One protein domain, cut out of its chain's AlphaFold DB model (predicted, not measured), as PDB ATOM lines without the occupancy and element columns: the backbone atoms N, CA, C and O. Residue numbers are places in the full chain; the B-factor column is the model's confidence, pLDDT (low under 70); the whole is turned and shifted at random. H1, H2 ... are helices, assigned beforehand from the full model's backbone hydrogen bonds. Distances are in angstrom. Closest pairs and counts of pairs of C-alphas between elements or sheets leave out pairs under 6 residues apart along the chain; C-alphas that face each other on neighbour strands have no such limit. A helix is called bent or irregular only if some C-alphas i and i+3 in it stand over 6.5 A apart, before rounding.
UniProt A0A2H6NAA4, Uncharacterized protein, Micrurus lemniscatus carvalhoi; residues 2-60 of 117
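What this domain is: This is residues 2 to 60 of the 117 residues of an uncharacterized protein of Micrurus lemniscatus carvalhoi (UniProt A0A2H6NAA4). A long helix, H1, and a shorter one, H2, overlap side by side only near the beginning of H1, while the long link between them, residues 26 to 43, folds back from the far end of H1 to reach H2. The printed part has 59 residues with two named helices, H1 then H2, and no named strand; it is all helix in class, though just 29 of the 59 residues are in named elements, under half. It is only just compact, close to loose, with a radius of gyration of the C-alphas of 11.9 A, and elongated, spanning 37 by 20 by 18 A.

How they stand to each other: Start at H1, residues 8 to 25, which is irregular, but only just: C-alphas 10 and 13 are 6.9 A apart. With residues 8 to 13 alone it touches H2, residues 44 to 54; their closest C-alphas, those of Ile 9 and Leu 50, are 5.4 A apart. They run the same way at a shallow tilt of 25 degrees. In H2 every O i to N i+4 pair is within hydrogen-bond range, in H1 12 of 14.

Where its parts are: Find C-alpha 8 at (104.765, 158.827, 134.476); from there H1 runs 24.5 A to C-alpha 25. H2 runs 15.3 A from C-alpha 44 to C-alpha 54 at (103.551, 151.663, 139.898).

The domain as a whole: Look to Gly 27 and Thr 43 for the two C-alphas farthest apart, 37.3 A. The link from H1 to H2, 18 residues, is long. The printed part has no cut, and no printed residue is under 70 in pLDDT.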
ATOM      1  N   ALA A   2     113.422 163.821 145.688       87.94
ATOM      2  CA  ALA A   2     112.175 164.014 144.957       87.94
ATOM      3  C   ALA A   2     112.482 163.926 143.459       87.94
ATOM      4  O   ALA A   2     113.532 164.399 143.032       87.94
ATOM      5  N   PHE A   3     111.577 163.319 142.697       90.25
ATOM      6  CA  PHE A   3     111.691 163.160 141.251       90.25
ATOM      7  C   PHE A   3     110.480 163.795 140.584       90.25
ATOM      8  O   PHE A   3     109.365 163.692 141.097       90.25
ATOM      9  N   ILE A   4     110.715 164.444 139.451       89.81
ATOM     10  CA  ILE A   4     109.676 164.990 138.584       89.81
ATOM     11  C   ILE A   4     109.821 164.249 137.264       89.81
ATOM     12  O   ILE A   4     110.925 164.158 136.731       89.81
ATOM     13  N   ILE A   5     108.729 163.658 136.798       90.12
ATOM     14  CA  ILE A   5     108.718 162.780 135.633       90.12
ATOM     15  C   ILE A   5     107.595 163.250 134.723       90.12
ATOM     16  O   ILE A   5     106.462 163.422 135.175       90.12
ATOM     17  N   GLU A   6     107.919 163.430 133.453       87.81
ATOM     18  CA  GLU A   6     106.936 163.574 132.385       87.81
ATOM     19  C   GLU A   6     106.545 162.179 131.891       87.81
ATOM     20  O   GLU A   6     107.386 161.285 131.873       87.81
ATOM     21  N   GLU A   7     105.276 161.981 131.531       88.44
ATOM     22  CA  GLU A   7     104.737 160.675 131.094       88.44
ATOM     23  C   GLU A   7     104.970 159.551 132.130       88.44
ATOM     24  O   GLU A   7     105.632 158.541 131.866       88.44
ATOM     25  N   PRO A   8     104.429 159.700 133.355       88.31
ATOM     26  CA  PRO A   8     104.765 158.827 134.476       88.31
ATOM     27  C   PRO A   8     104.266 157.382 134.313       88.31
ATOM     28  O   PRO A   8     104.784 156.497 134.991       88.31
ATOM     29  N   ILE A   9     103.298 157.130 133.424       87.56
ATOM     30  CA  ILE A   9     102.778 155.784 133.131       87.56
ATOM     31  C   ILE A   9     103.849 154.945 132.418       87.56
ATOM     32  O   ILE A   9     104.103 153.812 132.812       87.56
ATOM     33  N   GLU A  10     104.536 155.516 131.427       88.81
ATOM     34  CA  GLU A  10     105.571 154.808 130.666       88.81
ATOM     35  C   GLU A  10     106.909 154.800 131.414       88.81
ATOM     36  O   GLU A  10     107.541 153.758 131.607       88.81
ATOM     37  N   LYS A  11     107.340 155.972 131.894       91.62
ATOM     38  CA  LYS A  11     108.689 156.162 132.453       91.62
ATOM     39  C   LYS A  11     108.785 155.830 133.941       91.62
ATOM     40  O   LYS A  11     109.880 155.575 134.448       91.62
ATOM     41  N   GLY A  12     107.664 155.800 134.664       90.38
ATOM     42  CA  GLY A  12     107.665 155.616 136.116       90.38
ATOM     43  C   GLY A  12     108.208 154.255 136.558       90.38
ATOM     44  O   GLY A  12     108.974 154.188 137.520       90.38
ATOM     45  N   GLN A  13     107.890 153.173 135.835       90.69
ATOM     46  CA  GLN A  13     108.432 151.847 136.164       90.69
ATOM     47  C   GLN A  13     109.945 151.771 135.953       90.69
ATOM     48  O   GLN A  13     110.646 151.158 136.761       90.69
ATOM     49  N   VAL A  14     110.445 152.397 134.885       93.31
ATOM     50  CA  VAL A  14     111.880 152.451 134.584       93.31
ATOM     51  C   VAL A  14     112.617 153.170 135.711       93.31
ATOM     52  O   VAL A  14     113.602 152.640 136.222       93.31
ATOM     53  N   LEU A  15     112.089 154.307 136.182       92.38
ATOM     54  CA  LEU A  15     112.683 155.025 137.310       92.38
ATOM     55  C   LEU A  15     112.746 154.156 138.572       92.38
ATOM     56  O   LEU A  15     113.783 154.120 139.226       92.38
ATOM     57  N   ILE A  16     111.662 153.461 138.932       91.12
ATOM     58  CA  ILE A  16     111.656 152.622 140.143       91.12
ATOM     59  C   ILE A  16     112.704 151.508 140.037       91.12
ATOM     60  O   ILE A  16     113.447 151.293 140.994       91.12
ATOM     61  N   LYS A  17     112.804 150.838 138.881       92.50
ATOM     62  CA  LYS A  17     113.804 149.782 138.646       92.50
ATOM     63  C   LYS A  17     115.232 150.312 138.758       92.50
ATOM     64  O   LYS A  17     116.058 149.706 139.438       92.50
ATOM     65  N   GLU A  18     115.515 151.455 138.141       93.75
ATOM     66  CA  GLU A  18     116.838 152.078 138.215       93.75
ATOM     67  C   GLU A  18     117.172 152.509 139.644       93.75
ATOM     68  O   GLU A  18     118.265 152.236 140.134       93.75
ATOM     69  N   LEU A  19     116.220 153.093 140.373       93.19
ATOM     70  CA  LEU A  19     116.427 153.459 141.771       93.19
ATOM     71  C   LEU A  19     116.760 152.246 142.644       93.19
ATOM     72  O   LEU A  19     117.640 152.331 143.498       93.19
ATOM     73  N   GLU A  20     116.095 151.113 142.434       92.88
ATOM     74  CA  GLU A  20     116.408 149.881 143.158       92.88
ATOM     75  C   GLU A  20     117.786 149.328 142.802       92.88
ATOM     76  O   GLU A  20     118.512 148.900 143.697       92.88
ATOM     77  N   ARG A  21     118.176 149.396 141.526       95.25
ATOM     78  CA  ARG A  21     119.509 149.006 141.057       95.25
ATOM     79  C   ARG A  21     120.604 149.874 141.681       95.25
ATOM     80  O   ARG A  21     121.543 149.333 142.259       95.25
ATOM     81  N   TYR A  22     120.478 151.200 141.612       93.94
ATOM     82  CA  TYR A  22     121.427 152.123 142.248       93.94
ATOM     83  C   TYR A  22     121.447 151.955 143.765       93.94
ATOM     84  O   TYR A  22     122.516 151.976 144.373       93.94
ATOM     85  N   GLY A  23     120.278 151.739 144.372       92.94
ATOM     86  CA  GLY A  23     120.162 151.395 145.781       92.94
ATOM     87  C   GLY A  23     120.990 150.159 146.114       92.94
ATOM     88  O   GLY A  23     121.845 150.231 146.989       92.94
ATOM     89  N   ALA A  24     120.814 149.061 145.378       94.44
ATOM     90  CA  ALA A  24     121.546 147.817 145.598       94.44
ATOM     91  C   ALA A  24     123.068 148.000 145.475       94.44
ATOM     92  O   ALA A  24     123.800 147.532 146.344       94.44
ATOM     93  N   VAL A  25     123.537 148.738 144.461       96.00
ATOM     94  CA  VAL A  25     124.967 149.064 144.284       96.00
ATOM     95  C   VAL A  25     125.508 149.884 145.460       96.00
ATOM     96  O   VAL A  25     126.627 149.655 145.907       96.00
ATOM     97  N   ALA A  26     124.708 150.802 146.005       94.56
ATOM     98  CA  ALA A  26     125.063 151.602 147.176       94.56
ATOM     99  C   ALA A  26     124.845 150.877 148.524       94.56
ATOM    100  O   ALA A  26     125.058 151.480 149.576       94.56
ATOM    101  N   GLY A  27     124.379 149.620 148.528       94.56
ATOM    102  CA  GLY A  27     124.019 148.887 149.749       94.56
ATOM    103  C   GLY A  27     122.740 149.388 150.441       94.56
ATOM    104  O   GLY A  27     122.531 149.148 151.630       94.56
ATOM    105  N   LEU A  28     121.867 150.098 149.724       93.69
ATOM    106  CA  LEU A  28     120.627 150.700 150.213       93.69
ATOM    107  C   LEU A  28     119.383 149.990 149.660       93.69
ATOM    108  O   LEU A  28     119.254 149.741 148.466       93.69
ATOM    109  N   LYS A  29     118.391 149.747 150.525       91.69
ATOM    110  CA  LYS A  29     117.088 149.187 150.129       91.69
ATOM    111  C   LYS A  29     115.997 150.251 150.127       91.69
ATOM    112  O   LYS A  29     115.692 150.853 151.160       91.69
ATOM    113  N   ILE A  30     115.345 150.428 148.980       89.69
ATOM    114  CA  ILE A  30     114.237 151.375 148.837       89.69
ATOM    115  C   ILE A  30     112.975 150.832 149.505       89.69
ATOM    116  O   ILE A  30     112.527 149.714 149.254       89.69
ATOM    117  N   LYS A  31     112.370 151.651 150.370       90.06
ATOM    118  CA  LYS A  31     111.108 151.330 151.048       90.06
ATOM    119  C   LYS A  31     109.928 151.847 150.228       90.06
ATOM    120  O   LYS A  31     109.502 152.982 150.433       90.06
ATOM    121  N   ARG A  32     109.360 150.998 149.365       86.75
ATOM    122  CA  ARG A  32     108.201 151.351 148.518       86.75
ATOM    123  C   ARG A  32     107.005 151.885 149.312       86.75
ATOM    124  O   ARG A  32     106.416 152.874 148.913       86.75
ATOM    125  N   GLN A  33     106.737 151.344 150.503       86.62
ATOM    126  CA  GLN A  33     105.669 151.828 151.400       86.62
ATOM    127  C   GLN A  33     105.810 153.304 151.816       86.62
ATOM    128  O   GLN A  33     104.829 153.946 152.175       86.62
ATOM    129  N   LYS A  34     107.036 153.846 151.824       88.25
ATOM    130  CA  LYS A  34     107.293 155.257 152.146       88.25
ATOM    131  C   LYS A  34     107.306 156.153 150.908       88.25
ATOM    132  O   LYS A  34     107.314 157.375 151.067       88.25
ATOM    133  N   MET A  35     107.333 155.577 149.706       90.56
ATOM    134  CA  MET A  35     107.234 156.342 148.470       90.56
ATOM    135  C   MET A  35     105.812 156.871 148.331       90.56
ATOM    136  O   MET A  35     104.840 156.161 148.574       90.56
ATOM    137  N   LYS A  36     105.703 158.145 147.972       90.06
ATOM    138  CA  LYS A  36     104.427 158.823 147.778       90.06
ATOM    139  C   LYS A  36     104.428 159.482 146.418       90.06
ATOM    140  O   LYS A  36     105.434 160.077 146.032       90.06
ATOM    141  N   LEU A  37     103.292 159.397 145.742       90.81
ATOM    142  CA  LEU A  37     103.093 160.005 144.444       90.81
ATOM    143  C   LEU A  37     102.198 161.237 144.580       90.81
ATOM    144  O   LEU A  37     101.211 161.229 145.322       90.81
ATOM    145  N   LEU A  38     102.573 162.306 143.883       90.12
ATOM    146  CA  LEU A  38     101.773 163.514 143.741       90.12
ATOM    147  C   LEU A  38     101.516 163.718 142.252       90.12
ATOM    148  O   LEU A  38     102.389 164.187 141.528       90.12
ATOM    149  N   ALA A  39     100.324 163.338 141.806       87.25
ATOM    150  CA  ALA A  39      99.885 163.555 140.438       87.25
ATOM    151  C   ALA A  39      99.560 165.038 140.213       87.25
ATOM    152  O   ALA A  39      98.849 165.660 141.009       87.25
ATOM    153  N   LYS A  40     100.055 165.603 139.110       83.25
ATOM    154  CA  LYS A  40      99.718 166.953 138.651       83.25
ATOM    155  C   LYS A  40      99.179 166.854 137.228       83.25
ATOM    156  O   LYS A  40      99.823 166.244 136.387       83.25
ATOM    157  N   THR A  41      98.018 167.459 136.978       80.31
ATOM    158  CA  THR A  41      97.406 167.525 135.635       80.31
ATOM    159  C   THR A  41      97.142 166.144 135.002       80.31
ATOM    160  O   THR A  41      97.267 165.986 133.797       80.31
ATOM    161  N   LEU A  42      96.783 165.137 135.806       82.50
ATOM    162  CA  LEU A  42      96.334 163.825 135.319       82.50
ATOM    163  C   LEU A  42      94.820 163.694 135.481       82.50
ATOM    164  O   LEU A  42      94.252 164.215 136.445       82.50
ATOM    165  N   THR A  43      94.174 162.987 134.555       85.25
ATOM    166  CA  THR A  43      92.765 162.598 134.707       85.25
ATOM    167  C   THR A  43      92.619 161.486 135.749       85.25
ATOM    168  O   THR A  43      93.593 160.830 136.131       85.25
ATOM    169  N   GLU A  44      91.395 161.250 136.228       85.62
ATOM    170  CA  GLU A  44      91.120 160.176 137.194       85.62
ATOM    171  C   GLU A  44      91.506 158.800 136.633       85.62
ATOM    172  O   GLU A  44      92.184 158.033 137.313       85.62
ATOM    173  N   LEU A  45      91.187 158.534 135.362       87.94
ATOM    174  CA  LEU A  45      91.559 157.291 134.678       87.94
ATOM    175  C   LEU A  45      93.078 157.103 134.603       87.94
ATOM    176  O   LEU A  45      93.584 156.033 134.933       87.94
ATOM    177  N   GLN A  46      93.818 158.151 134.228       87.50
ATOM    178  CA  GLN A  46      95.282 158.098 134.189       87.50
ATOM    179  C   GLN A  46      95.890 157.917 135.579       87.50
ATOM    180  O   GLN A  46      96.927 157.277 135.714       87.50
ATOM    181  N   THR A  47      95.257 158.472 136.615       87.31
ATOM    182  CA  THR A  47      95.711 158.310 137.999       87.31
ATOM    183  C   THR A  47      95.522 156.867 138.459       87.31
ATOM    184  O   THR A  47      96.457 156.291 138.998       87.31
ATOM    185  N   ILE A  48      94.363 156.259 138.185       89.38
ATOM    186  CA  ILE A  48      94.091 154.848 138.506       89.38
ATOM    187  C   ILE A  48      95.087 153.933 137.786       89.38
ATOM    188  O   ILE A  48      95.673 153.044 138.405       89.38
ATOM    189  N   GLU A  49      95.320 154.173 136.495       90.81
ATOM    190  CA  GLU A  49      96.284 153.382 135.733       90.81
ATOM    191  C   GLU A  49      97.705 153.561 136.276       90.81
ATOM    192  O   GLU A  49      98.437 152.591 136.444       90.81
ATOM    193  N   LEU A  50      98.087 154.780 136.653       90.06
ATOM    194  CA  LEU A  50      99.391 155.053 137.247       90.06
ATOM    195  C   LEU A  50      99.584 154.349 138.599       90.06
ATOM    196  O   LEU A  50     100.655 153.798 138.862       90.06
ATOM    197  N   GLU A  51      98.554 154.335 139.447       90.56
ATOM    198  CA  GLU A  51      98.572 153.600 140.715       90.56
ATOM    199  C   GLU A  51      98.710 152.094 140.483       90.56
ATOM    200  O   GLU A  51      99.491 151.435 141.172       90.56
ATOM    201  N   ARG A  52      98.017 151.557 139.471       89.88
ATOM    202  CA  ARG A  52      98.113 150.151 139.064       89.88
ATOM    203  C   ARG A  52      99.509 149.799 138.549       89.88
ATOM    204  O   ARG A  52     100.080 148.795 138.965       89.88
ATOM    205  N   VAL A  53     100.060 150.626 137.663       89.56
ATOM    206  CA  VAL A  53     101.353 150.410 136.998       89.56
ATOM    207  C   VAL A  53     102.517 150.511 137.981       89.56
ATOM    208  O   VAL A  53     103.468 149.735 137.878       89.56
ATOM    209  N   LEU A  54     102.469 151.450 138.930       88.12
ATOM    210  CA  LEU A  54     103.551 151.663 139.898       88.12
ATOM    211  C   LEU A  54     103.357 150.906 141.217       88.12
ATOM    212  O   LEU A  54     104.322 150.751 141.969       88.12
ATOM    213  N   GLY A  55     102.137 150.456 141.521       87.25
ATOM    214  CA  GLY A  55     101.788 149.876 142.819       87.25
ATOM    215  C   GLY A  55     101.933 150.874 143.975       87.25
ATOM    216  O   GLY A  55     102.243 150.482 145.101       87.25
ATOM    217  N   LEU A  56     101.782 152.171 143.693       87.88
ATOM    218  CA  LEU A  56     101.916 153.268 144.654       87.88
ATOM    219  C   LEU A  56     100.602 154.033 144.752       87.88
ATOM    220  O   LEU A  56      99.933 154.231 143.748       87.88
ATOM    221  N   GLN A  57     100.270 154.519 145.947       86.56
ATOM    222  CA  GLN A  57      99.096 155.368 146.145       86.56
ATOM    223  C   GLN A  57      99.404 156.828 145.804       86.56
ATOM    224  O   GLN A  57     100.409 157.400 146.256       86.56
ATOM    225  N   THR A  58      98.497 157.452 145.062       88.81
ATOM    226  CA  THR A  58      98.509 158.884 144.794       88.81
ATOM    227  C   THR A  58      97.933 159.625 145.986       88.81
ATOM    228  O   THR A  58      96.883 159.303 146.535       88.81
ATOM    229  N   THR A  59      98.635 160.669 146.408       89.12
ATOM    230  CA  THR A  59      98.225 161.503 147.535       89.12
ATOM    231  C   THR A  59      97.982 162.926 147.064       89.12
ATOM    232  O   THR A  59      98.684 163.437 146.200       89.12
ATOM    233  N   ARG A  60      97.000 163.603 147.666       85.50
ATOM    234  CA  ARG A  60      96.691 165.010 147.344       85.50
ATOM    235  C   ARG A  60      97.741 165.990 147.880       85.50
ATOM    236  O   ARG A  60      97.877 167.100 147.365       85.50
TER     237      ARG A  60